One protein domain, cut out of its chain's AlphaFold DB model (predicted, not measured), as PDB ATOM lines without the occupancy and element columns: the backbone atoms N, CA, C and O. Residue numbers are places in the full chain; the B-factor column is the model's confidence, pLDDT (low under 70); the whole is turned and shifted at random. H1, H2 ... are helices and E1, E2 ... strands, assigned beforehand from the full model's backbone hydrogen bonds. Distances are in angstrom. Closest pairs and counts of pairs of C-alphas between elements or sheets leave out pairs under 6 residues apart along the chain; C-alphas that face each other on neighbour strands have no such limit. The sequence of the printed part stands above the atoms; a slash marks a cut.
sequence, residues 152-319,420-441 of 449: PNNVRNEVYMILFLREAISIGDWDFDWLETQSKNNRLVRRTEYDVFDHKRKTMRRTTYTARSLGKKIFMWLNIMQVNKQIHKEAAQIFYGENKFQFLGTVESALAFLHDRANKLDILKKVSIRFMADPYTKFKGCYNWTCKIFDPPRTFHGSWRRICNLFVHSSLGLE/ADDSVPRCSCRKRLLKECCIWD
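AT A GLANCE: This is residues 152 to 319 and 420 to 441 of the 449 residues of an uncharacterized protein of Aulographum hederae CBS 113979 (UniProt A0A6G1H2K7). A five-stranded sheet, curled like part of a barrel, wraps partly round helix H5, and H6 packs on H5. H1, H3 and H4 cluster at one end of the long axis, and the hairpin E2 and E3 reaches to the other. The printed part has 190 residues with six named helices and five named strands, in the order H1 E1 H2 E2 E3 H3 H4 E4 H5 E5 H6. The sheet is mixed, in the order E2 E3 E1 E4 E5, and the class is mixed, helices and strands. The whole is compact, with a radius of gyration of the C-alphas of 16.9 A and spans of 56 by 39 by 30 A.

IN THESE COORDINATES: The strands are E1, residues 168 to 173, E2, residues 193 to 198, E3, residues 203 to 213 and 30.1 A long, E4, residues 244 to 247, and E5, residues 270 to 275. The helices are H1, residues 153 to 164 and 15.9 A long, H2, residues 176 to 182, H3, residues 222 to 226, H4, residues 229 to 242 and 19.5 A long, H5, residues 251 to 260, and H6, residues 301 to 314 and 19.4 A long. C-alpha 153 is at (219.380, 235.188, 181.504) and C-alpha 314 at (200.780, 235.652, 160.581).

HOW THE PARTS SIT: The strongly twisted sheet has edge strands E2 and E5. E3 bends by 54 degrees at residue 206; its residues 203 to 208 pair antiparallel with E2, N 196 to O 205 at 2.8 A, and its residues 209 to 213 antiparallel with E1, N 212 to O 170 at 2.9 A. E1 and E4 are parallel, N 171 to O 246 at 2.7 A, as are E4 and E5, N 247 to O 272 at 2.8 A. E4, H5, E5 form a strand-helix-strand unit, two parallel neighbour strands with a helix between them in the chain, and E1, H2, E2 a split one, with E3 between its strands; both crossovers are right-handed. H5 on one face makes two layers, helix and sheet; it lies over E1 at a height over the sheet of 6.4 A and stands up from it by 43 degrees. H5 and H6 touch at a shallow tilt of 31 degrees, the same way, the closest C-alphas being Val 251 and Ser 303, 6.2 A. H6 only just grazes the sheet, with 5 pairs of C-alphas within 10 A. H4, which only grazes the sheet with residues 239 to 242, touches H1 at a steep tilt of 63 degrees, closest C-alphas Phe 164 and Phe 239 at 5.5 A, and touches H3, Met 225 and His 232 at 4.3 A. H2 only grazes the sheet with residues 176 to 177. Every O i to N i+4 pair is within hydrogen-bond range in H1, H2, H4, H5 and H6; in H3 0 of 1 is, beside 2 of 2 O i to N i+3 pairs.

THE WHOLE: The C-alphas farthest apart, Pro 152 and Lys 202, are 56.5 A from each other. Residues 320 to 419 are cut out, and C-alphas 319 and 420 are 12.3 A apart. The link E5 to H6 is long, 25 residues. Residues 180 to 186, of which 180 to 182 belong to H2, stand free. The mean pLDDT of the printed part is 82.1; 41 residues are under 70, among them 176 to 190 and 420 to 430.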
ATOM      1  N   PRO A 152     221.227 235.176 186.050       97.19
ATOM      2  CA  PRO A 152     221.571 235.509 184.670       97.19
ATOM      3  C   PRO A 152     220.601 234.896 183.643       97.19
ATOM      4  O   PRO A 152     220.112 233.778 183.827       97.19
ATOM      5  N   ASN A 153     220.346 235.606 182.536       96.06
ATOM      6  CA  ASN A 153     219.380 235.188 181.504       96.06
ATOM      7  C   ASN A 153     219.657 233.775 180.964       96.06
ATOM      8  O   ASN A 153     218.726 233.000 180.778       96.06
ATOM      9  N   ASN A 154     220.927 233.424 180.744       96.81
ATOM     10  CA  ASN A 154     221.323 232.095 180.277       96.81
ATOM     11  C   ASN A 154     220.917 230.996 181.270       96.81
ATOM     12  O   ASN A 154     220.372 229.980 180.857       96.81
ATOM     13  N   VAL A 155     221.084 231.224 182.576       96.88
ATOM     14  CA  VAL A 155     220.671 230.256 183.606       96.88
ATOM     15  C   VAL A 155     219.147 230.116 183.642       96.88
ATOM     16  O   VAL A 155     218.634 229.003 183.749       96.88
ATOM     17  N   ARG A 156     218.396 231.220 183.508       96.25
ATOM     18  CA  ARG A 156     216.925 231.153 183.428       96.25
ATOM     19  C   ARG A 156     216.461 230.380 182.194       96.25
ATOM     20  O   ARG A 156     215.552 229.563 182.314       96.25
ATOM     21  N   ASN A 157     217.112 230.585 181.048       96.31
ATOM     22  CA  ASN A 157     216.821 229.860 179.813       96.31
ATOM     23  C   ASN A 157     217.047 228.353 179.962       96.31
ATOM     24  O   ASN A 157     216.171 227.588 179.572       96.31
ATOM     25  N   GLU A 158     218.144 227.919 180.589       96.38
ATOM     26  CA  GLU A 158     218.372 226.498 180.894       96.38
ATOM     27  C   GLU A 158     217.244 225.914 181.755       96.38
ATOM     28  O   GLU A 158     216.681 224.863 181.443       96.38
ATOM     29  N   VAL A 159     216.830 226.640 182.800       94.50
ATOM     30  CA  VAL A 159     215.701 226.225 183.642       94.50
ATOM     31  C   VAL A 159     214.415 226.114 182.816       94.50
ATOM     32  O   VAL A 159     213.689 225.127 182.927       94.50
ATOM     33  N   TYR A 160     214.130 227.082 181.949       95.31
ATOM     34  CA  TYR A 160     212.974 227.026 181.060       95.31
ATOM     35  C   TYR A 160     213.046 225.865 180.064       95.31
ATOM     36  O   TYR A 160     212.029 225.206 179.850       95.31
ATOM     37  N   MET A 161     214.213 225.562 179.493       93.44
ATOM     38  CA  MET A 161     214.381 224.407 178.610       93.44
ATOM     39  C   MET A 161     214.065 223.102 179.345       93.44
ATOM     40  O   MET A 161     213.288 222.294 178.839       93.44
ATOM     41  N   ILE A 162     214.542 222.931 180.580       91.50
ATOM     42  CA  ILE A 162     214.206 221.763 181.411       91.50
ATOM     43  C   ILE A 162     212.685 221.665 181.637       91.50
ATOM     44  O   ILE A 162     212.078 220.596 181.499       91.50
ATOM     45  N   LEU A 163     212.039 222.788 181.954       90.50
ATOM     46  CA  LEU A 163     210.616 222.821 182.296       90.50
ATOM     47  C   LEU A 163     209.694 222.616 181.085       90.50
ATOM     48  O   LEU A 163     208.667 221.939 181.217       90.50
ATOM     49  N   PHE A 164     210.053 223.167 179.923       90.94
ATOM     50  CA  PHE A 164     209.147 223.332 178.781       90.94
ATOM     51  C   PHE A 164     209.540 222.573 177.516       90.94
ATOM     52  O   PHE A 164     208.657 222.321 176.695       90.94
ATOM     53  N   LEU A 165     210.811 222.217 177.320       90.44
ATOM     54  CA  LEU A 165     211.246 221.593 176.072       90.44
ATOM     55  C   LEU A 165     210.862 220.114 176.039       90.44
ATOM     56  O   LEU A 165     211.136 219.339 176.963       90.44
ATOM     57  N   ARG A 166     210.200 219.721 174.961       89.88
ATOM     58  CA  ARG A 166     209.722 218.378 174.656       89.88
ATOM     59  C   ARG A 166     210.016 218.087 173.187       89.88
ATOM     60  O   ARG A 166     210.242 218.990 172.390       89.88
ATOM     61  N   GLU A 167     210.028 216.807 172.835       86.75
ATOM     62  CA  GLU A 167     210.272 216.392 171.447       86.75
ATOM     63  C   GLU A 167     209.149 216.872 170.528       86.75
ATOM     64  O   GLU A 167     209.398 217.410 169.450       86.75
ATOM     65  N   ALA A 168     207.905 216.714 170.982       91.56
ATOM     66  CA  ALA A 168     206.738 217.222 170.290       91.56
ATOM     67  C   ALA A 168     205.567 217.485 171.243       91.56
ATOM     68  O   ALA A 168     205.326 216.744 172.202       91.56
ATOM     69  N   ILE A 169     204.802 218.524 170.917       93.06
ATOM     70  CA  ILE A 169     203.513 218.844 171.519       93.06
ATOM     71  C   ILE A 169     202.422 218.444 170.530       93.06
ATOM     72  O   ILE A 169     202.223 219.097 169.506       93.06
ATOM     73  N   SER A 170     201.711 217.363 170.825       93.06
ATOM     74  CA  SER A 170     200.594 216.895 170.013       93.06
ATOM     75  C   SER A 170     199.321 217.672 170.336       93.06
ATOM     76  O   SER A 170     198.940 217.796 171.502       93.06
ATOM     77  N   ILE A 171     198.653 218.151 169.293       93.38
ATOM     78  CA  ILE A 171     197.371 218.848 169.319       93.38
ATOM     79  C   ILE A 171     196.311 217.966 168.652       93.38
ATOM     80  O   ILE A 171     196.560 217.380 167.600       93.38
ATOM     81  N   GLY A 172     195.114 217.893 169.227       92.19
ATOM     82  CA  GLY A 172     193.956 217.258 168.586       92.19
ATOM     83  C   GLY A 172     192.666 217.449 169.382       92.19
ATOM     84  O   GLY A 172     192.631 218.297 170.262       92.19
ATOM     85  N   ASP A 173     191.627 216.671 169.092       90.56
ATOM     86  CA  ASP A 173     190.267 216.842 169.628       90.56
ATOM     87  C   ASP A 173     190.058 216.385 171.085       90.56
ATOM     88  O   ASP A 173     190.414 215.280 171.490       90.56
ATOM     89  N   TRP A 174     189.408 217.225 171.886       86.12
ATOM     90  CA  TRP A 174     189.214 217.029 173.321       86.12
ATOM     91  C   TRP A 174     187.852 216.439 173.698       86.12
ATOM     92  O   TRP A 174     186.815 216.858 173.187       86.12
ATOM     93  N   ASP A 175     187.827 215.494 174.645       75.75
ATOM     94  CA  ASP A 175     186.586 214.833 175.069       75.75
ATOM     95  C   ASP A 175     185.858 215.599 176.180       75.75
ATOM     96  O   ASP A 175     186.276 215.591 177.340       75.75
ATOM     97  N   PHE A 176     184.742 216.254 175.838       69.19
ATOM     98  CA  PHE A 176     183.876 216.907 176.828       69.19
ATOM     99  C   PHE A 176     183.084 215.928 177.700       69.19
ATOM    100  O   PHE A 176     182.790 216.259 178.846       69.19
ATOM    101  N   ASP A 177     182.766 214.728 177.216       63.91
ATOM    102  CA  ASP A 177     181.899 213.789 177.942       63.91
ATOM    103  C   ASP A 177     182.631 213.206 179.151       63.91
ATOM    104  O   ASP A 177     182.021 212.923 180.184       63.91
ATOM    105  N   TRP A 178     183.959 213.089 179.049       57.41
ATOM    106  CA  TRP A 178     184.823 212.759 180.180       57.41
ATOM    107  C   TRP A 178     184.743 213.816 181.298       57.41
ATOM    108  O   TRP A 178     184.787 213.485 182.483       57.41
ATOM    109  N   LEU A 179     184.567 215.094 180.945       51.97
ATOM    110  CA  LEU A 179     184.384 216.179 181.914       51.97
ATOM    111  C   LEU A 179     182.970 216.234 182.486       51.97
ATOM    112  O   LEU A 179     182.835 216.497 183.675       51.97
ATOM    113  N   GLU A 180     181.929 215.952 181.700       52.41
ATOM    114  CA  GLU A 180     180.558 215.906 182.232       52.41
ATOM    115  C   GLU A 180     180.388 214.815 183.296       52.41
ATOM    116  O   GLU A 180     179.666 215.016 184.276       52.41
ATOM    117  N   THR A 181     181.106 213.694 183.157       51.88
ATOM    118  CA  THR A 181     181.069 212.589 184.125       51.88
ATOM    119  C   THR A 181     181.973 212.791 185.344       51.88
ATOM    120  O   THR A 181     181.600 212.341 186.425       51.88
ATOM    121  N   GLN A 182     183.116 213.484 185.234       48.59
ATOM    122  CA  GLN A 182     184.028 213.686 186.378       48.59
ATOM    123  C   GLN A 182     183.992 215.082 187.012       48.59
ATOM    124  O   GLN A 182     184.455 215.258 188.139       48.59
ATOM    125  N   SER A 183     183.454 216.097 186.341       43.16
ATOM    126  CA  SER A 183     183.452 217.452 186.880       43.16
ATOM    127  C   SER A 183     182.382 218.327 186.235       43.16
ATOM    128  O   SER A 183     182.655 219.113 185.329       43.16
ATOM    129  N   LYS A 184     181.181 218.321 186.831       47.94
ATOM    130  CA  LYS A 184     180.140 219.347 186.607       47.94
ATOM    131  C   LYS A 184     180.639 220.797 186.804       47.94
ATOM    132  O   LYS A 184     179.923 221.732 186.467       47.94
ATOM    133  N   ASN A 185     181.863 220.993 187.309       47.97
ATOM    134  CA  ASN A 185     182.401 222.280 187.744       47.97
ATOM    135  C   ASN A 185     183.774 222.653 187.132       47.97
ATOM    136  O   ASN A 185     184.280 223.725 187.456       47.97
ATOM    137  N   ASN A 186     184.380 221.846 186.247       44.72
ATOM    138  CA  ASN A 186     185.573 222.248 185.480       44.72
ATOM    139  C   ASN A 186     185.139 222.788 184.117       44.72
ATOM    140  O   ASN A 186     185.279 222.131 183.086       44.72
ATOM    141  N   ARG A 187     184.626 224.020 184.093       49.03
ATOM    142  CA  ARG A 187     184.570 224.769 182.835       49.03
ATOM    143  C   ARG A 187     186.011 224.996 182.387       49.03
ATOM    144  O   ARG A 187     186.726 225.793 182.987       49.03
ATOM    145  N   LEU A 188     186.448 224.263 181.364       50.22
ATOM    146  CA  LEU A 188     187.729 224.510 180.714       50.22
ATOM    147  C   LEU A 188     187.823 226.002 180.369       50.22
ATOM    148  O   LEU A 188     186.940 226.556 179.712       50.22
ATOM    149  N   VAL A 189     188.884 226.639 180.869       53.78
ATOM    150  CA  VAL A 189     189.289 228.019 180.569       53.78
ATOM    151  C   VAL A 189     189.071 228.305 179.086       53.78
ATOM    152  O   VAL A 189     189.548 227.514 178.289       53.78
ATOM    153  N   ARG A 190     188.387 229.414 178.750       61.34
ATOM    154  CA  ARG A 190     188.105 229.967 177.401       61.34
ATOM    155  C   ARG A 190     188.937 229.348 176.262       61.34
ATOM    156  O   ARG A 190     189.885 229.975 175.794       61.34
ATOM    157  N   ARG A 191     188.580 228.140 175.820       80.38
ATOM    158  CA  ARG A 191     189.116 227.553 174.592       80.38
ATOM    159  C   ARG A 191     188.110 227.738 173.482       80.38
ATOM    160  O   ARG A 191     186.902 227.690 173.726       80.38
ATOM    161  N   THR A 192     188.616 227.938 172.278       84.00
ATOM    162  CA  THR A 192     187.762 227.973 171.098       84.00
ATOM    163  C   THR A 192     187.142 226.599 170.858       84.00
ATOM    164  O   THR A 192     187.824 225.575 170.854       84.00
ATOM    165  N   GLU A 193     185.828 226.585 170.692       89.06
ATOM    166  CA  GLU A 193     184.996 225.404 170.497       89.06
ATOM    167  C   GLU A 193     184.550 225.292 169.047       89.06
ATOM    168  O   GLU A 193     184.334 226.291 168.363       89.06
ATOM    169  N   TYR A 194     184.368 224.067 168.584       90.06
ATOM    170  CA  TYR A 194     183.900 223.761 167.241       90.06
ATOM    171  C   TYR A 194     183.003 222.526 167.271       90.06
ATOM    172  O   TYR A 194     183.036 221.736 168.215       90.06
ATOM    173  N   ASP A 195     182.159 222.393 166.252       89.62
ATOM    174  CA  ASP A 195     181.239 221.268 166.122       89.62
ATOM    175  C   ASP A 195     181.865 220.228 165.169       89.62
ATOM    176  O   ASP A 195     182.260 220.569 164.054       89.62
ATOM    177  N   VAL A 196     181.951 218.966 165.597       88.38
ATOM    178  CA  VAL A 196     182.427 217.814 164.805       88.38
ATOM    179  C   VAL A 196     181.323 216.769 164.748       88.38
ATOM    180  O   VAL A 196     180.644 216.527 165.742       88.38
ATOM    181  N   PHE A 197     181.129 216.129 163.598       86.81
ATOM    182  CA  PHE A 197     180.155 215.048 163.488       86.81
ATOM    183  C   PHE A 197     180.677 213.769 164.159       86.81
ATOM    184  O   PHE A 197     181.658 213.169 163.717       86.81
ATOM    185  N   ASP A 198     180.013 213.338 165.229       85.56
ATOM    186  CA  ASP A 198     180.298 212.077 165.907       85.56
ATOM    187  C   ASP A 198     179.545 210.946 165.202       85.56
ATOM    188  O   ASP A 198     178.333 210.785 165.357       85.56
ATOM    189  N   HIS A 199     180.264 210.130 164.430       81.94
ATOM    190  CA  HIS A 199     179.659 209.022 163.689       81.94
ATOM    191  C   HIS A 199     179.108 207.912 164.587       81.94
ATOM    192  O   HIS A 199     178.203 207.194 164.159       81.94
ATOM    193  N   LYS A 200     179.635 207.746 165.807       83.50
ATOM    194  CA  LYS A 200     179.143 206.743 166.757       83.50
ATOM    195  C   LYS A 200     177.772 207.156 167.287       83.50
ATOM    196  O   LYS A 200     176.893 206.310 167.416       83.50
ATOM    197  N   ARG A 201     177.584 208.451 167.557       84.38
ATOM    198  CA  ARG A 201     176.314 209.016 168.045       84.38
ATOM    199  C   ARG A 201     175.372 209.500 166.945       84.38
ATOM    200  O   ARG A 201     174.202 209.722 167.223       84.38
ATOM    201  N   LYS A 202     175.866 209.636 165.711       87.31
ATOM    202  CA  LYS A 202     175.169 210.250 164.569       87.31
ATOM    203  C   LYS A 202     174.672 211.671 164.870       87.31
ATOM    204  O   LYS A 202     173.608 212.071 164.404       87.31
ATOM    205  N   THR A 203     175.429 212.438 165.652       88.50
ATOM    206  CA  THR A 203     175.069 213.805 166.053       88.50
ATOM    207  C   THR A 203     176.254 214.753 165.907       88.50
ATOM    208  O   THR A 203     177.414 214.342 165.962       88.50
ATOM    209  N   MET A 204     175.967 216.046 165.724       87.06
ATOM    210  CA  MET A 204     176.993 217.078 165.862       87.06
ATOM    211  C   MET A 204     177.372 217.192 167.334       87.06
ATOM    212  O   MET A 204     176.525 217.456 168.188       87.06
ATOM    213  N   ARG A 205     178.652 216.996 167.623       85.06
ATOM    214  CA  ARG A 205     179.228 217.092 168.953       85.06
ATOM    215  C   ARG A 205     180.079 218.347 169.039       85.06
ATOM    216  O   ARG A 205     180.981 218.549 168.230       85.06
ATOM    217  N   ARG A 206     179.827 219.173 170.050       86.12
ATOM    218  CA  ARG A 206     180.714 220.290 170.371       86.12
ATOM    219  C   ARG A 206     181.966 219.761 171.055       86.12
ATOM    220  O   ARG A 206     181.859 218.939 171.959       86.12
ATOM    221  N   THR A 207     183.131 220.215 170.616       87.62
ATOM    222  CA  THR A 207     184.453 219.859 171.147       87.62
ATOM    223  C   THR A 207     185.395 221.074 171.112       87.62
ATOM    224  O   THR A 207     185.015 222.166 170.688       87.62
ATOM    225  N   THR A 208     186.596 220.922 171.657       89.75
ATOM    226  CA  THR A 208     187.703 221.878 171.576       89.75
ATOM    227  C   THR A 208     189.001 221.104 171.348       89.75
ATOM    228  O   THR A 208     188.988 219.880 171.293       89.75
ATOM    229  N   TYR A 209     190.137 221.783 171.230       90.06
ATOM    230  CA  TYR A 209     191.422 221.100 171.141       90.06
ATOM    231  C   TYR A 209     191.985 220.763 172.527       90.06
ATOM    232  O   TYR A 209     191.671 221.371 173.560       90.06
ATOM    233  N   THR A 210     192.932 219.840 172.532       87.88
ATOM    234  CA  THR A 210     193.845 219.588 173.636       87.88
ATOM    235  C   THR A 210     195.280 219.557 173.150       87.88
ATOM    236  O   THR A 210     195.537 219.337 171.971       87.88
ATOM    237  N   ALA A 211     196.199 219.830 174.068       88.50
ATOM    238  CA  ALA A 211     197.628 219.885 173.821       88.50
ATOM    239  C   ALA A 211     198.330 218.982 174.831       88.50
ATOM    240  O   ALA A 211     198.083 219.095 176.034       88.50
ATOM    241  N   ARG A 212     199.205 218.098 174.357       85.94
ATOM    242  CA  ARG A 212     199.921 217.146 175.211       85.94
ATOM    243  C   ARG A 212     201.344 216.918 174.736       85.94
ATOM    244  O   ARG A 212     201.604 216.899 173.541       85.94
ATOM    245  N   SER A 213     202.247 216.684 175.677       85.19
ATOM    246  CA  SER A 213     203.572 216.153 175.367       85.19
ATOM    247  C   SER A 213     203.489 214.633 175.366       85.19
ATOM    248  O   SER A 213     203.079 214.048 176.366       85.19
ATOM    249  N   LEU A 214     203.898 213.994 174.275       71.81
ATOM    250  CA  LEU A 214     204.155 212.553 174.263       71.81
ATOM    251  C   LEU A 214     205.608 212.294 174.706       71.81
ATOM    252  O   LEU A 214     206.451 213.185 174.616       71.81
ATOM    253  N   GLY A 215     205.900 211.101 175.229       63.22
ATOM    254  CA  GLY A 215     207.278 210.597 175.358       63.22
ATOM    255  C   GLY A 215     208.029 210.814 176.681       63.22
ATOM    256  O   GLY A 215     209.011 210.114 176.908       63.22
ATOM    257  N   LYS A 216     207.603 211.690 177.606       61.06
ATOM    258  CA  LYS A 216     208.312 211.884 178.897       61.06
ATOM    259  C   LYS A 216     207.386 211.776 180.112       61.06
ATOM    260  O   LYS A 216     206.316 212.373 180.130       61.06
ATOM    261  N   LYS A 217     207.847 211.074 181.161       60.19
ATOM    262  CA  LYS A 217     207.167 210.972 182.474       60.19
ATOM    263  C   LYS A 217     207.083 212.314 183.224       60.19
ATOM    264  O   LYS A 217     206.337 212.426 184.189       60.19
ATOM    265  N   ILE A 218     207.857 213.319 182.807       64.94
ATOM    266  CA  ILE A 218     207.925 214.622 183.476       64.94
ATOM    267  C   ILE A 218     206.847 215.550 182.909       64.94
ATOM    268  O   ILE A 218     206.932 216.008 181.761       64.94
ATOM    269  N   PHE A 219     205.857 215.862 183.744       70.88
ATOM    270  CA  PHE A 219     204.804 216.832 183.452       70.88
ATOM    271  C   PHE A 219     205.383 218.189 183.017       70.88
ATOM    272  O   PHE A 219     206.435 218.622 183.490       70.88
ATOM    273  N   MET A 220     204.722 218.856 182.068       79.38
ATOM    274  CA  MET A 220     205.084 220.223 181.683       79.38
ATOM    275  C   MET A 220     204.544 221.205 182.716       79.38
ATOM    276  O   MET A 220     203.337 221.272 182.944       79.38
ATOM    277  N   TRP A 221     205.422 222.031 183.275       82.62
ATOM    278  CA  TRP A 221     205.067 223.004 184.309       82.62
ATOM    279  C   TRP A 221     204.550 224.323 183.713       82.62
ATOM    280  O   TRP A 221     205.041 225.404 184.035       82.62
ATOM    281  N   LEU A 222     203.541 224.254 182.834       83.50
ATOM    282  CA  LEU A 222     202.991 225.422 182.117       83.50
ATOM    283  C   LEU A 222     202.503 226.537 183.053       83.50
ATOM    284  O   LEU A 222     202.532 227.711 182.688       83.50
ATOM    285  N   ASN A 223     202.112 226.191 184.280       81.69
ATOM    286  CA  ASN A 223     201.648 227.161 185.265       81.69
ATOM    287  C   ASN A 223     202.733 228.170 185.682       81.69
ATOM    288  O   ASN A 223     202.405 229.282 186.089       81.69
ATOM    289  N   ILE A 224     204.018 227.842 185.513       84.31
ATOM    290  CA  ILE A 224     205.124 228.781 185.768       84.31
ATOM    291  C   ILE A 224     205.004 230.029 184.879       84.31
ATOM    292  O   ILE A 224     205.311 231.137 185.320       84.31
ATOM    293  N   MET A 225     204.444 229.896 183.672       85.50
ATOM    294  CA  MET A 225     204.178 231.030 182.778       85.50
ATOM    295  C   MET A 225     203.124 232.011 183.316       85.50
ATOM    296  O   MET A 225     202.910 233.060 182.714       85.50
ATOM    297  N   GLN A 226     202.423 231.679 184.403       84.38
ATOM    298  CA  GLN A 226     201.400 232.535 185.011       84.38
ATOM    299  C   GLN A 226     201.944 233.377 186.172       84.38
ATOM    300  O   GLN A 226     201.280 234.316 186.605       84.38
ATOM    301  N   VAL A 227     203.153 233.076 186.661       85.44
ATOM    302  CA  VAL A 227     203.719 233.700 187.868       85.44
ATOM    303  C   VAL A 227     204.077 235.170 187.635       85.44
ATOM    304  O   VAL A 227     203.839 236.018 188.494       85.44
ATOM    305  N   ASN A 228     204.659 235.498 186.478       92.19
ATOM    306  CA  ASN A 228     205.150 236.842 186.176       92.19
ATOM    307  C   ASN A 228     205.160 237.108 184.659       92.19
ATOM    308  O   ASN A 228     205.373 236.192 183.870       92.19
ATOM    309  N   LYS A 229     204.964 238.368 184.237       91.00
ATOM    310  CA  LYS A 229     204.948 238.765 182.812       91.00
ATOM    311  C   LYS A 229     206.281 238.530 182.091       91.00
ATOM    312  O   LYS A 229     206.269 238.122 180.934       91.00
ATOM    313  N   GLN A 230     207.409 238.795 182.748       94.75
ATOM    314  CA  GLN A 230     208.742 238.534 182.208       94.75
ATOM    315  C   GLN A 230     208.963 237.029 182.054       94.75
ATOM    316  O   GLN A 230     209.288 236.584 180.958       94.75
ATOM    317  N   ILE A 231     208.658 236.250 183.100       94.19
ATOM    318  CA  ILE A 231     208.722 234.782 183.046       94.19
ATOM    319  C   ILE A 231     207.847 234.250 181.915       94.19
ATOM    320  O   ILE A 231     208.294 233.418 181.140       94.19
ATOM    321  N   HIS A 232     206.622 234.758 181.771       92.50
ATOM    322  CA  HIS A 232     205.738 234.395 180.669       92.50
ATOM    323  C   HIS A 232     206.387 234.654 179.307       92.50
ATOM    324  O   HIS A 232     206.302 233.808 178.425       92.50
ATOM    325  N   LYS A 233     206.986 235.835 179.110       94.62
ATOM    326  CA  LYS A 233     207.597 236.218 177.833       94.62
ATOM    327  C   LYS A 233     208.784 235.313 177.497       94.62
ATOM    328  O   LYS A 233     208.800 234.756 176.405       94.62
ATOM    329  N   GLU A 234     209.716 235.143 178.434       95.75
ATOM    330  CA  GLU A 234     210.920 234.316 178.262       95.75
ATOM    331  C   GLU A 234     210.549 232.831 178.069       95.75
ATOM    332  O   GLU A 234     210.962 232.192 177.103       95.75
ATOM    333  N   ALA A 235     209.663 232.295 178.913       94.94
ATOM    334  CA  ALA A 235     209.200 230.914 178.812       94.94
ATOM    335  C   ALA A 235     208.396 230.638 177.534       94.94
ATOM    336  O   ALA A 235     208.511 229.555 176.966       94.94
ATOM    337  N   ALA A 236     207.569 231.585 177.077       94.12
ATOM    338  CA  ALA A 236     206.798 231.417 175.848       94.12
ATOM    339  C   ALA A 236     207.710 231.325 174.620       94.12
ATOM    340  O   ALA A 236     207.423 230.515 173.744       94.12
ATOM    341  N   GLN A 237     208.801 232.100 174.569       95.38
ATOM    342  CA  GLN A 237     209.783 232.005 173.483       95.38
ATOM    343  C   GLN A 237     210.359 230.593 173.382       95.38
ATOM    344  O   GLN A 237     210.400 230.029 172.297       95.38
ATOM    345  N   ILE A 238     210.702 229.984 174.517       95.56
ATOM    346  CA  ILE A 238     211.234 228.618 174.543       95.56
ATOM    347  C   ILE A 238     210.138 227.597 174.231       95.56
ATOM    348  O   ILE A 238     210.321 226.710 173.403       95.56
ATOM    349  N   PHE A 239     208.963 227.720 174.849       95.06
ATOM    350  CA  PHE A 239     207.896 226.744 174.658       95.06
ATOM    351  C   PHE A 239     207.357 226.724 173.224       95.06
ATOM    352  O   PHE A 239     207.210 225.643 172.668       95.06
ATOM    353  N   TYR A 240     207.064 227.878 172.625       94.31
ATOM    354  CA  TYR A 240     206.525 227.942 171.262       94.31
ATOM    355  C   TYR A 240     207.616 227.898 170.185       94.31
ATOM    356  O   TYR A 240     207.365 227.357 169.109       94.31
ATOM    357  N   GLY A 241     208.808 228.423 170.478       94.81
ATOM    358  CA  GLY A 241     209.914 228.481 169.525       94.81
ATOM    359  C   GLY A 241     210.680 227.174 169.398       94.81
ATOM    360  O   GLY A 241     210.995 226.754 168.291       94.81
ATOM    361  N   GLU A 242     210.945 226.477 170.501       95.25
ATOM    362  CA  GLU A 242     211.843 225.319 170.445       95.25
ATOM    363  C   GLU A 242     211.109 223.987 170.245       95.25
ATOM    364  O   GLU A 242     211.658 223.064 169.634       95.25
ATOM    365  N   ASN A 243     209.856 223.881 170.702       94.94
ATOM    366  CA  ASN A 243     209.057 222.665 170.548       94.94
ATOM    367  C   ASN A 243     208.470 222.514 169.138       94.94
ATOM    368  O   ASN A 243     208.016 223.476 168.521       94.94
ATOM    369  N   LYS A 244     208.346 221.261 168.681       96.25
ATOM    370  CA  LYS A 244     207.562 220.910 167.489       96.25
ATOM    371  C   LYS A 244     206.087 220.728 167.843       96.25
ATOM    372  O   LYS A 244     205.748 219.850 168.632       96.25
ATOM    373  N   PHE A 245     205.194 221.487 167.215       97.00
ATOM    374  CA  PHE A 245     203.746 221.335 167.387       97.00
ATOM    375  C   PHE A 245     203.172 220.422 166.303       97.00
ATOM    376  O   PHE A 245     203.260 220.717 165.113       97.00
ATOM    377  N   GLN A 246     202.594 219.294 166.715       97.06
ATOM    378  CA  GLN A 246     202.024 218.278 165.833       97.06
ATOM    379  C   GLN A 246     200.501 218.305 165.904       97.06
ATOM    380  O   GLN A 246     199.913 217.847 166.878       97.06
ATOM    381  N   PHE A 247     199.849 218.798 164.865       96.69
ATOM    382  CA  PHE A 247     198.400 218.818 164.737       96.69
ATOM    383  C   PHE A 247     197.925 217.487 164.155       96.69
ATOM    384  O   PHE A 247     198.004 217.260 162.948       96.69
ATOM    385  N   LEU A 248     197.504 216.595 165.051       94.88
ATOM    386  CA  LEU A 248     197.110 215.214 164.759       94.88
ATOM    387  C   LEU A 248     195.591 214.989 164.833       94.88
ATOM    388  O   LEU A 248     195.132 213.938 164.405       94.88
ATOM    389  N   GLY A 249     194.825 215.921 165.409       93.88
ATOM    390  CA  GLY A 249     193.358 215.874 165.388       93.88
ATOM    391  C   GLY A 249     192.759 216.531 164.148       93.88
ATOM    392  O   GLY A 249     193.446 216.766 163.155       93.88
ATOM    393  N   THR A 250     191.468 216.857 164.212       94.81
ATOM    394  CA  THR A 250     190.758 217.533 163.118       94.81
ATOM    395  C   THR A 250     191.418 218.857 162.738       94.81
ATOM    396  O   THR A 250     192.074 219.523 163.546       94.81
ATOM    397  N   VAL A 251     191.200 219.292 161.500       94.19
ATOM    398  CA  VAL A 251     191.671 220.600 161.028       94.19
ATOM    399  C   VAL A 251     191.019 221.752 161.812       94.19
ATOM    400  O   VAL A 251     191.639 222.791 162.044       94.19
ATOM    401  N   GLU A 252     189.801 221.551 162.317       93.50
ATOM    402  CA  GLU A 252     189.118 222.460 163.234       93.50
ATOM    403  C   GLU A 252     189.839 222.556 164.588       93.50
ATOM    404  O   GLU A 252     189.977 223.662 165.115       93.50
ATOM    405  N   SER A 253     190.378 221.446 165.112       94.12
ATOM    406  CA  SER A 253     191.209 221.447 166.327       94.12
ATOM    407  C   SER A 253     192.450 222.327 166.170       94.12
ATOM    408  O   SER A 253     192.780 223.124 167.053       94.12
ATOM    409  N   ALA A 254     193.101 222.244 165.007       95.50
ATOM    410  CA  ALA A 254     194.264 223.055 164.688       95.50
ATOM    411  C   ALA A 254     193.894 224.538 164.592       95.50
ATOM    412  O   ALA A 254     194.543 225.374 165.219       95.50
ATOM    413  N   LEU A 255     192.810 224.874 163.888       93.38
ATOM    414  CA  LEU A 255     192.314 226.249 163.807       93.38
ATOM    415  C   LEU A 255     191.936 226.823 165.176       93.38
ATOM    416  O   LEU A 255     192.263 227.974 165.459       93.38
ATOM    417  N   ALA A 256     191.273 226.043 166.029       91.88
ATOM    418  CA  ALA A 256     190.913 226.467 167.377       91.88
ATOM    419  C   ALA A 256     192.158 226.762 168.234       91.88
ATOM    420  O   ALA A 256     192.198 227.786 168.920       91.88
ATOM    421  N   PHE A 257     193.201 225.929 168.142       93.44
ATOM    422  CA  PHE A 257     194.485 226.186 168.803       93.44
ATOM    423  C   PHE A 257     195.156 227.456 168.269       93.44
ATOM    424  O   PHE A 257     195.544 228.323 169.052       93.44
ATOM    425  N   LEU A 258     195.276 227.588 166.944       92.38
ATOM    426  CA  LEU A 258     195.920 228.740 166.305       92.38
ATOM    427  C   LEU A 258     195.171 230.043 166.612       92.38
ATOM    428  O   LEU A 258     195.798 231.078 166.809       92.38
ATOM    429  N   HIS A 259     193.843 229.992 166.722       87.69
ATOM    430  CA  HIS A 259     193.027 231.126 167.143       87.69
ATOM    431  C   HIS A 259     193.323 231.548 168.590       87.69
ATOM    432  O   HIS A 259     193.619 232.716 168.849       87.69
ATOM    433  N   ASP A 260     193.305 230.601 169.529       86.31
ATOM    434  CA  ASP A 260     193.580 230.872 170.948       86.31
ATOM    435  C   ASP A 260     195.019 231.332 171.212       86.31
ATOM    436  O   ASP A 260     195.323 231.880 172.281       86.31
ATOM    437  N   ARG A 261     195.920 231.059 170.263       88.62
ATOM    438  CA  ARG A 261     197.353 231.371 170.306       88.62
ATOM    439  C   ARG A 261     197.782 232.323 169.194       88.62
ATOM    440  O   ARG A 261     198.966 232.376 168.880       88.62
ATOM    441  N   ALA A 262     196.856 233.117 168.653       85.62
ATOM    442  CA  ALA A 262     197.136 234.037 167.548       85.62
ATOM    443  C   ALA A 262     198.307 234.991 167.851       85.62
ATOM    444  O   ALA A 262     199.162 235.229 167.008       85.62
ATOM    445  N   ASN A 263     198.408 235.457 169.100       81.75
ATOM    446  CA  ASN A 263     199.483 236.333 169.577       81.75
ATOM    447  C   ASN A 263     200.821 235.621 169.867       81.75
ATOM    448  O   ASN A 263     201.672 236.211 170.532       81.75
ATOM    449  N   LYS A 264     200.942 234.342 169.504       88.75
ATOM    450  CA  LYS A 264     202.146 233.511 169.648       88.75
ATOM    451  C   LYS A 264     202.554 232.860 168.324       88.75
ATOM    452  O   LYS A 264     203.450 232.024 168.322       88.75
ATOM    453  N   LEU A 265     201.876 233.180 167.218       87.69
ATOM    454  CA  LEU A 265     202.204 232.617 165.904       87.69
ATOM    455  C   LEU A 265     203.541 233.146 165.378       87.69
ATOM    456  O   LEU A 265     204.254 232.429 164.688       87.69
ATOM    457  N   ASP A 266     203.914 234.364 165.767       85.56
ATOM    458  CA  ASP A 266     205.202 234.991 165.470       85.56
ATOM    459  C   ASP A 266     206.394 234.208 166.036       85.56
ATOM    460  O   ASP A 266     207.463 234.207 165.441       85.56
ATOM    461  N   ILE A 267     206.209 233.513 167.159       92.94
ATOM    462  CA  ILE A 267     207.254 232.710 167.807       92.94
ATOM    463  C   ILE A 267     207.124 231.206 167.541       92.94
ATOM    464  O   ILE A 267     207.912 230.433 168.076       92.94
ATOM    465  N   LEU A 268     206.132 230.761 166.764       93.88
ATOM    466  CA  LEU A 268     205.912 229.345 166.473       93.88
ATOM    467  C   LEU A 268     206.798 228.897 165.301       93.88
ATOM    468  O   LEU A 268     206.503 229.219 164.152       93.88
ATOM    469  N   LYS A 269     207.854 228.124 165.586       95.62
ATOM    470  CA  LYS A 269     208.878 227.791 164.576       95.62
ATOM    471  C   LYS A 269     208.685 226.470 163.847       95.62
ATOM    472  O   LYS A 269     208.988 226.377 162.663       95.62
ATOM    473  N   LYS A 270     208.216 225.431 164.544       97.50
ATOM    474  CA  LYS A 270     208.215 224.049 164.036       97.50
ATOM    475  C   LYS A 270     206.813 223.467 164.090       97.50
ATOM    476  O   LYS A 270     206.287 223.187 165.170       97.50
ATOM    477  N   VAL A 271     206.214 223.241 162.926       97.69
ATOM    478  CA  VAL A 271     204.836 222.759 162.802       97.69
ATOM    479  C   VAL A 271     204.783 221.485 161.968       97.69
ATOM    480  O   VAL A 271     205.460 221.339 160.958       97.69
ATOM    481  N   SER A 272     203.950 220.539 162.387       98.00
ATOM    482  CA  SER A 272     203.561 219.383 161.587       98.00
ATOM    483  C   SER A 272     202.049 219.287 161.575       98.00
ATOM    484  O   SER A 272     201.452 219.265 162.648       98.00
ATOM    485  N   ILE A 273     201.427 219.193 160.406       97.75
ATOM    486  CA  ILE A 273     199.970 219.044 160.302       97.75
ATOM    487  C   ILE A 273     199.648 217.798 159.504       97.75
ATOM    488  O   ILE A 273     200.217 217.584 158.433       97.75
ATOM    489  N   ARG A 274     198.742 216.982 160.046       97.06
ATOM    490  CA  ARG A 274     198.203 215.826 159.345       97.06
ATOM    491  C   ARG A 274     197.041 216.243 158.443       97.06
ATOM    492  O   ARG A 274     196.115 216.915 158.890       97.06
ATOM    493  N   PHE A 275     197.106 215.835 157.186       97.19
ATOM    494  CA  PHE A 275     196.055 215.957 156.193       97.19
ATOM    495  C   PHE A 275     195.493 214.564 155.909       97.19
ATOM    496  O   PHE A 275     196.227 213.668 155.505       97.19
ATOM    497  N   MET A 276     194.193 214.397 156.125       96.38
ATOM    498  CA  MET A 276     193.488 213.135 155.908       96.38
ATOM    499  C   MET A 276     192.744 213.174 154.574       96.38
ATOM    500  O   MET A 276     191.788 213.942 154.426       96.38
ATOM    501  N   ALA A 277     193.174 212.352 153.623       95.12
ATOM    502  CA  ALA A 277     192.535 212.134 152.333       95.12
ATOM    503  C   ALA A 277     191.355 211.150 152.426       95.12
ATOM    504  O   ALA A 277     190.395 211.310 151.671       95.12
ATOM    505  N   ASP A 278     191.396 210.200 153.370       93.00
ATOM    506  CA  ASP A 278     190.392 209.139 153.515       93.00
ATOM    507  C   ASP A 278     188.964 209.675 153.762       93.00
ATOM    508  O   ASP A 278     188.700 210.251 154.825       93.00
ATOM    509  N   PRO A 279     188.002 209.458 152.844       86.56
ATOM    510  CA  PRO A 279     186.601 209.808 153.076       86.56
ATOM    511  C   PRO A 279     185.885 208.906 154.085       86.56
ATOM    512  O   PRO A 279     184.822 209.283 154.584       86.56
ATOM    513  N   TYR A 280     186.423 207.722 154.370       89.81
ATOM    514  CA  TYR A 280     185.781 206.700 155.190       89.81
ATOM    515  C   TYR A 280     186.244 206.715 156.642       89.81
ATOM    516  O   TYR A 280     185.553 206.146 157.498       89.81
ATOM    517  N   THR A 281     187.362 207.382 156.954       89.56
ATOM    518  CA  THR A 281     187.801 207.557 158.338       89.56
ATOM    519  C   THR A 281     186.748 208.351 159.103       89.56
ATOM    520  O   THR A 281     186.507 209.539 158.886       89.56
ATOM    521  N   LYS A 282     186.090 207.655 160.026       88.81
ATOM    522  CA  LYS A 282     185.089 208.229 160.919       88.81
ATOM    523  C   LYS A 282     185.782 208.822 162.128       88.81
ATOM    524  O   LYS A 282     186.685 208.206 162.690       88.81
ATOM    525  N   PHE A 283     185.274 209.954 162.603       86.94
ATOM    526  CA  PHE A 283     185.635 210.461 163.919       86.94
ATOM    527  C   PHE A 283     185.349 209.392 164.987       86.94
ATOM    528  O   PHE A 283     184.191 209.066 165.257       86.94
ATOM    529  N   LYS A 284     186.411 208.823 165.576       83.31
ATOM    530  CA  LYS A 284     186.322 207.755 166.595       83.31
ATOM    531  C   LYS A 284     186.001 208.280 167.996       83.31
ATOM    532  O   LYS A 284     185.992 207.510 168.954       83.31
ATOM    533  N   GLY A 285     185.704 209.569 168.100       72.94
ATOM    534  CA  GLY A 285     185.484 210.256 169.354       72.94
ATOM    535  C   GLY A 285     186.686 211.093 169.751       72.94
ATOM    536  O   GLY A 285     187.768 211.038 169.164       72.94
ATOM    537  N   CYS A 286     186.446 211.907 170.761       71.00
ATOM    538  CA  CYS A 286     187.469 212.728 171.355       71.00
ATOM    539  C   CYS A 286     188.327 211.886 172.314       71.00
ATOM    540  O   CYS A 286     187.915 210.803 172.729       71.00
ATOM    541  N   TYR A 287     189.517 212.359 172.682       71.19
ATOM    542  CA  TYR A 287     190.431 211.550 173.490       71.19
ATOM    543  C   TYR A 287     190.699 212.137 174.877       71.19
ATOM    544  O   TYR A 287     190.708 213.352 175.091       71.19
ATOM    545  N   ASN A 288     190.960 211.236 175.827       66.88
ATOM    546  CA  ASN A 288     191.519 211.576 177.129       66.88
ATOM    547  C   ASN A 288     193.057 211.681 177.040       66.88
ATOM    548  O   ASN A 288     193.694 211.279 176.062       66.88
ATOM    549  N   TRP A 289     193.680 212.226 178.082       66.44
ATOM    550  CA  TRP A 289     195.128 212.447 178.142       66.44
ATOM    551  C   TRP A 289     195.987 211.167 178.077       66.44
ATOM    552  O   TRP A 289     197.182 211.281 177.810       66.44
ATOM    553  N   THR A 290     195.409 209.971 178.258       68.38
ATOM    554  CA  THR A 290     196.137 208.690 178.312       68.38
ATOM    555  C   THR A 290     196.058 207.858 177.025       68.38
ATOM    556  O   THR A 290     196.887 206.973 176.828       68.38
ATOM    557  N   CYS A 291     195.113 208.127 176.117       72.06
ATOM    558  CA  CYS A 291     194.938 207.349 174.883       72.06
ATOM    559  C   CYS A 291     195.810 207.841 173.712       72.06
ATOM    560  O   CYS A 291     196.191 209.006 173.634       72.06
ATOM    561  N   LYS A 292     196.093 206.981 172.725       81.88
ATOM    562  CA  LYS A 292     196.670 207.406 171.433       81.88
ATOM    563  C   LYS A 292     195.708 208.380 170.723       81.88
ATOM    564  O   LYS A 292     194.497 208.209 170.819       81.88
ATOM    565  N   ILE A 293     196.235 209.398 170.030       85.69
ATOM    566  CA  ILE A 293     195.416 210.225 169.125       85.69
ATOM    567  C   ILE A 293     195.098 209.353 167.914       85.69
ATOM    568  O   ILE A 293     196.014 208.875 167.246       85.69
ATOM    569  N   PHE A 294     193.813 209.093 167.696       87.62
ATOM    570  CA  PHE A 294     193.340 208.385 166.513       87.62
ATOM    571  C   PHE A 294     193.374 209.296 165.295       87.62
ATOM    572  O   PHE A 294     193.353 210.519 165.431       87.62
ATOM    573  N   ASP A 295     193.381 208.686 164.116       90.62
ATOM    574  CA  ASP A 295     193.310 209.437 162.875       90.62
ATOM    575  C   ASP A 295     191.978 210.206 162.794       90.62
ATOM    576  O   ASP A 295     190.915 209.638 163.089       90.62
ATOM    577  N   PRO A 296     192.027 211.510 162.473       92.19
ATOM    578  CA  PRO A 296     190.838 212.335 162.382       92.19
ATOM    579  C   PRO A 296     190.072 212.025 161.088       92.19
ATOM    580  O   PRO A 296     190.613 211.400 160.177       92.19
ATOM    581  N   PRO A 297     188.805 212.456 160.973       92.38
ATOM    582  CA  PRO A 297     188.082 212.380 159.709       92.38
ATOM    583  C   PRO A 297     188.789 213.166 158.598       92.38
ATOM    584  O   PRO A 297     189.673 213.991 158.859       92.38
ATOM    585  N   ARG A 298     188.344 212.934 157.355       93.25
ATOM    586  CA  ARG A 298     188.815 213.643 156.158       93.25
ATOM    587  C   ARG A 298     188.980 215.138 156.417       93.25
ATOM    588  O   ARG A 298     188.082 215.801 156.940       93.25
ATOM    589  N   THR A 299     190.116 215.681 156.003       94.25
ATOM    590  CA  THR A 299     190.404 217.103 156.165       94.25
ATOM    591  C   THR A 299     189.520 217.937 155.248       94.25
ATOM    592  O   THR A 299     189.481 217.730 154.038       94.25
ATOM    593  N   PHE A 300     188.825 218.923 155.819       90.62
ATOM    594  CA  PHE A 300     188.052 219.878 155.039       90.62
ATOM    595  C   PHE A 300     188.967 220.936 154.399       90.62
ATOM    596  O   PHE A 300     189.610 221.728 155.095       90.62
ATOM    597  N   HIS A 301     188.985 221.005 153.064       89.81
ATOM    598  CA  HIS A 301     189.865 221.903 152.297       89.81
ATOM    599  C   HIS A 301     189.680 223.382 152.626       89.81
ATOM    600  O   HIS A 301     190.650 224.140 152.629       89.81
ATOM    601  N   GLY A 302     188.460 223.810 152.963       87.00
ATOM    602  CA  GLY A 302     188.208 225.188 153.386       87.00
ATOM    603  C   GLY A 302     188.941 225.543 154.685       87.00
ATOM    604  O   GLY A 302     189.567 226.601 154.772       87.00
ATOM    605  N   SER A 303     188.918 224.644 155.672       89.62
ATOM    606  CA  SER A 303     189.653 224.800 156.934       89.62
ATOM    607  C   SER A 303     191.167 224.728 156.698       89.62
ATOM    608  O   SER A 303     191.906 225.574 157.200       89.62
ATOM    609  N   TRP A 304     191.625 223.804 155.846       94.12
ATOM    610  CA  TRP A 304     193.034 223.691 155.448       94.12
ATOM    611  C   TRP A 304     193.577 224.977 154.814       94.12
ATOM    612  O   TRP A 304     194.613 225.509 155.224       94.12
ATOM    613  N   ARG A 305     192.840 225.533 153.846       90.31
ATOM    614  CA  ARG A 305     193.183 226.796 153.186       90.31
ATOM    615  C   ARG A 305     193.333 227.934 154.193       90.31
ATOM    616  O   ARG A 305     194.231 228.761 154.034       90.31
ATOM    617  N   ARG A 306     192.476 227.989 155.217       87.81
ATOM    618  CA  ARG A 306     192.566 229.003 156.279       87.81
ATOM    619  C   ARG A 306     193.807 228.832 157.139       87.81
ATOM    620  O   ARG A 306     194.459 229.832 157.405       87.81
ATOM    621  N   ILE A 307     194.164 227.604 157.514       92.69
ATOM    622  CA  ILE A 307     195.412 227.333 158.243       92.69
ATOM    623  C   ILE A 307     196.620 227.816 157.438       92.69
ATOM    624  O   ILE A 307     197.441 228.568 157.954       92.69
ATOM    625  N   CYS A 308     196.701 227.451 156.157       92.56
ATOM    626  CA  CYS A 308     197.809 227.888 155.308       92.56
ATOM    627  C   CYS A 308     197.840 229.416 155.170       92.56
ATOM    628  O   CYS A 308     198.903 230.016 155.259       92.56
ATOM    629  N   ASN A 309     196.682 230.064 154.997       87.31
ATOM    630  CA  ASN A 309     196.601 231.527 154.970       87.31
ATOM    631  C   ASN A 309     197.076 232.155 156.288       87.31
ATOM    632  O   ASN A 309     197.781 233.156 156.240       87.31
ATOM    633  N   LEU A 310     196.717 231.580 157.440       87.44
ATOM    634  CA  LEU A 310     197.220 232.045 158.731       87.44
ATOM    635  C   LEU A 310     198.743 231.974 158.763       87.44
ATOM    636  O   LEU A 310     199.371 232.972 159.070       87.44
ATOM    637  N   PHE A 311     199.357 230.853 158.389       90.56
ATOM    638  CA  PHE A 311     200.818 230.771 158.409       90.56
ATOM    639  C   PHE A 311     201.494 231.730 157.427       90.56
ATOM    640  O   PHE A 311     202.448 232.396 157.811       90.56
ATOM    641  N   VAL A 312     200.964 231.862 156.206       86.00
ATOM    642  CA  VAL A 312     201.502 232.785 155.190       86.00
ATOM    643  C   VAL A 312     201.504 234.236 155.674       86.00
ATOM    644  O   VAL A 312     202.413 234.977 155.325       86.00
ATOM    645  N   HIS A 313     200.487 234.652 156.432       81.75
ATOM    646  CA  HIS A 313     200.303 236.060 156.788       81.75
ATOM    647  C   HIS A 313     200.682 236.406 158.233       81.75
ATOM    648  O   HIS A 313     200.903 237.574 158.520       81.75
ATOM    649  N   SER A 314     200.745 235.421 159.129       80.69
ATOM    650  CA  SER A 314     200.780 235.652 160.581       80.69
ATOM    651  C   SER A 314     201.969 235.028 161.303       80.69
ATOM    652  O   SER A 314     202.169 235.308 162.482       80.69
ATOM    653  N   SER A 315     202.697 234.110 160.666       77.81
ATOM    654  CA  SER A 315     203.630 233.221 161.365       77.81
ATOM    655  C   SER A 315     205.080 233.535 161.034       77.81
ATOM    656  O   SER A 315     205.774 232.648 160.549       77.81
ATOM    657  N   LEU A 316     205.514 234.773 161.318       75.50
ATOM    658  CA  LEU A 316     206.849 235.329 161.009       75.50
ATOM    659  C   LEU A 316     208.029 234.427 161.413       75.50
ATOM    660  O   LEU A 316     209.079 234.461 160.781       75.50
ATOM    661  N   GLY A 317     207.869 233.638 162.475       85.69
ATOM    662  CA  GLY A 317     208.906 232.740 162.974       85.69
ATOM    663  C   GLY A 317     208.859 231.320 162.418       85.69
ATOM    664  O   GLY A 317     209.644 230.503 162.878       85.69
ATOM    665  N   LEU A 318     207.946 230.975 161.502       93.69
ATOM    666  CA  LEU A 318     207.825 229.600 161.007       93.69
ATOM    667  C   LEU A 318     209.066 229.208 160.191       93.69
ATOM    668  O   LEU A 318     209.284 229.735 159.106       93.69
ATOM    669  N   GLU A 319     209.839 228.251 160.698       95.06
ATOM    670  CA  GLU A 319     211.092 227.774 160.101       95.06
ATOM    671  C   GLU A 319     210.911 226.395 159.451       95.06
ATOM    672  O   GLU A 319     211.347 226.184 158.323       95.06
ATOM    673  N   ALA A 420     204.883 237.188 155.283       57.75
ATOM    674  CA  ALA A 420     204.402 237.499 156.619       57.75
ATOM    675  C   ALA A 420     204.619 238.998 156.903       57.75
ATOM    676  O   ALA A 420     205.689 239.541 156.637       57.75
ATOM    677  N   ASP A 421     203.564 239.665 157.369       53.16
ATOM    678  CA  ASP A 421     203.559 241.089 157.711       53.16
ATOM    679  C   ASP A 421     203.916 241.233 159.202       53.16
ATOM    680  O   ASP A 421     203.420 240.466 160.032       53.16
ATOM    681  N   ASP A 422     204.758 242.211 159.548       45.34
ATOM    682  CA  ASP A 422     205.141 242.535 160.932       45.34
ATOM    683  C   ASP A 422     203.947 242.981 161.796       45.34
ATOM    684  O   ASP A 422     204.029 243.028 163.031       45.34
ATOM    685  N   SER A 423     202.807 243.306 161.175       49.62
ATOM    686  CA  SER A 423     201.568 243.593 161.890       49.62
ATOM    687  C   SER A 423     201.027 242.335 162.587       49.62
ATOM    688  O   SER A 423     200.318 241.504 162.024       49.62
ATOM    689  N   VAL A 424     201.372 242.191 163.873       52.09
ATOM    690  CA  VAL A 424     200.982 241.046 164.709       52.09
ATOM    691  C   VAL A 424     199.462 240.832 164.643       52.09
ATOM    692  O   VAL A 424     198.704 241.676 165.142       52.09
ATOM    693  N   PRO A 425     198.978 239.686 164.137       52.16
ATOM    694  CA  PRO A 425     197.559 239.390 164.121       52.16
ATOM    695  C   PRO A 425     197.072 239.195 165.551       52.16
ATOM    696  O   PRO A 425     197.331 238.188 166.212       52.16
ATOM    697  N   ARG A 426     196.322 240.173 166.053       52.12
ATOM    698  CA  ARG A 426     195.596 240.045 167.315       52.12
ATOM    699  C   ARG A 426     194.162 239.663 167.004       52.12
ATOM    700  O   ARG A 426     193.407 240.450 166.437       52.12
ATOM    701  N   CYS A 427     193.751 238.472 167.433       54.53
ATOM    702  CA  CYS A 427     192.327 238.186 167.533       54.53
ATOM    703  C   CYS A 427     191.693 239.160 168.539       54.53
ATOM    704  O   CYS A 427     192.020 239.145 169.728       54.53
ATOM    705  N   SER A 428     190.786 240.012 168.062       51.97
ATOM    706  CA  SER A 428     190.060 240.991 168.879       51.97
ATOM    707  C   SER A 428     188.622 240.570 169.193       51.97
ATOM    708  O   SER A 428     188.002 241.150 170.083       51.97
ATOM    709  N   CYS A 429     188.084 239.544 168.520       59.19
ATOM    710  CA  CYS A 429     186.657 239.223 168.596       59.19
ATOM    711  C   CYS A 429     186.217 238.551 169.909       59.19
ATOM    712  O   CYS A 429     185.020 238.537 170.194       59.19
ATOM    713  N   ARG A 430     187.150 238.005 170.712       57.84
ATOM    714  CA  ARG A 430     186.884 237.270 171.974       57.84
ATOM    715  C   ARG A 430     185.781 236.195 171.862       57.84
ATOM    716  O   ARG A 430     185.172 235.838 172.869       57.84
ATOM    717  N   LYS A 431     185.493 235.694 170.656       74.19
ATOM    718  CA  LYS A 431     184.434 234.706 170.417       74.19
ATOM    719  C   LYS A 431     184.902 233.311 170.817       74.19
ATOM    720  O   LYS A 431     186.076 232.987 170.678       74.19
ATOM    721  N   ARG A 432     183.965 232.513 171.338       65.56
ATOM    722  CA  ARG A 432     184.212 231.139 171.801       65.56
ATOM    723  C   ARG A 432     183.974 230.109 170.705       65.56
ATOM    724  O   ARG A 432     184.680 229.114 170.670       65.56
ATOM    725  N   LEU A 433     182.998 230.321 169.826       71.19
ATOM    726  CA  LEU A 433     182.713 229.394 168.733       71.19
ATOM    727  C   LEU A 433     183.595 229.720 167.531       71.19
ATOM    728  O   LEU A 433     183.581 230.849 167.048       71.19
ATOM    729  N   LEU A 434     184.307 228.715 167.018       68.88
ATOM    730  CA  LEU A 434     185.274 228.850 165.932       68.88
ATOM    731  C   LEU A 434     184.656 229.537 164.710       68.88
ATOM    732  O   LEU A 434     185.243 230.466 164.169       68.88
ATOM    733  N   LYS A 435     183.428 229.155 164.338       73.69
ATOM    734  CA  LYS A 435     182.674 229.747 163.218       73.69
ATOM    735  C   LYS A 435     182.370 231.248 163.367       73.69
ATOM    736  O   LYS A 435     182.007 231.881 162.385       73.69
ATOM    737  N   GLU A 436     182.494 231.800 164.572       69.12
ATOM    738  CA  GLU A 436     182.237 233.211 164.897       69.12
ATOM    739  C   GLU A 436     183.534 234.022 165.062       69.12
ATOM    740  O   GLU A 436     183.496 235.234 165.277       69.12
ATOM    741  N   CYS A 437     184.700 233.375 165.016       63.00
ATOM    742  CA  CYS A 437     185.982 234.017 165.272       63.00
ATOM    743  C   CYS A 437     186.383 234.982 164.140       63.00
ATOM    744  O   CYS A 437     186.100 234.720 162.982       63.00
ATOM    745  N   CYS A 438     187.116 236.072 164.415       64.12
ATOM    746  CA  CYS A 438     187.519 237.047 163.377       64.12
ATOM    747  C   CYS A 438     188.458 236.461 162.314       64.12
ATOM    748  O   CYS A 438     188.571 236.994 161.219       64.12
ATOM    749  N   ILE A 439     189.099 235.331 162.621       58.25
ATOM    750  CA  ILE A 439     189.850 234.521 161.654       58.25
ATOM    751  C   ILE A 439     188.925 233.924 160.564       58.25
ATOM    752  O   ILE A 439     189.400 233.514 159.506       58.25
ATOM    753  N   TRP A 440     187.608 233.880 160.799       48.66
ATOM    754  CA  TRP A 440     186.592 233.341 159.890       48.66
ATOM    755  C   TRP A 440     185.905 234.371 158.999       48.66
ATOM    756  O   TRP A 440     185.139 233.952 158.126       48.66
ATOM    757  N   ASP A 441     186.166 235.674 159.163       44.31
ATOM    758  CA  ASP A 441     185.546 236.670 158.289       44.31
ATOM    759  C   ASP A 441     185.924 236.377 156.830       44.31
ATOM    760  O   ASP A 441     187.100 236.219 156.484       44.31
TER     761      ASP A 441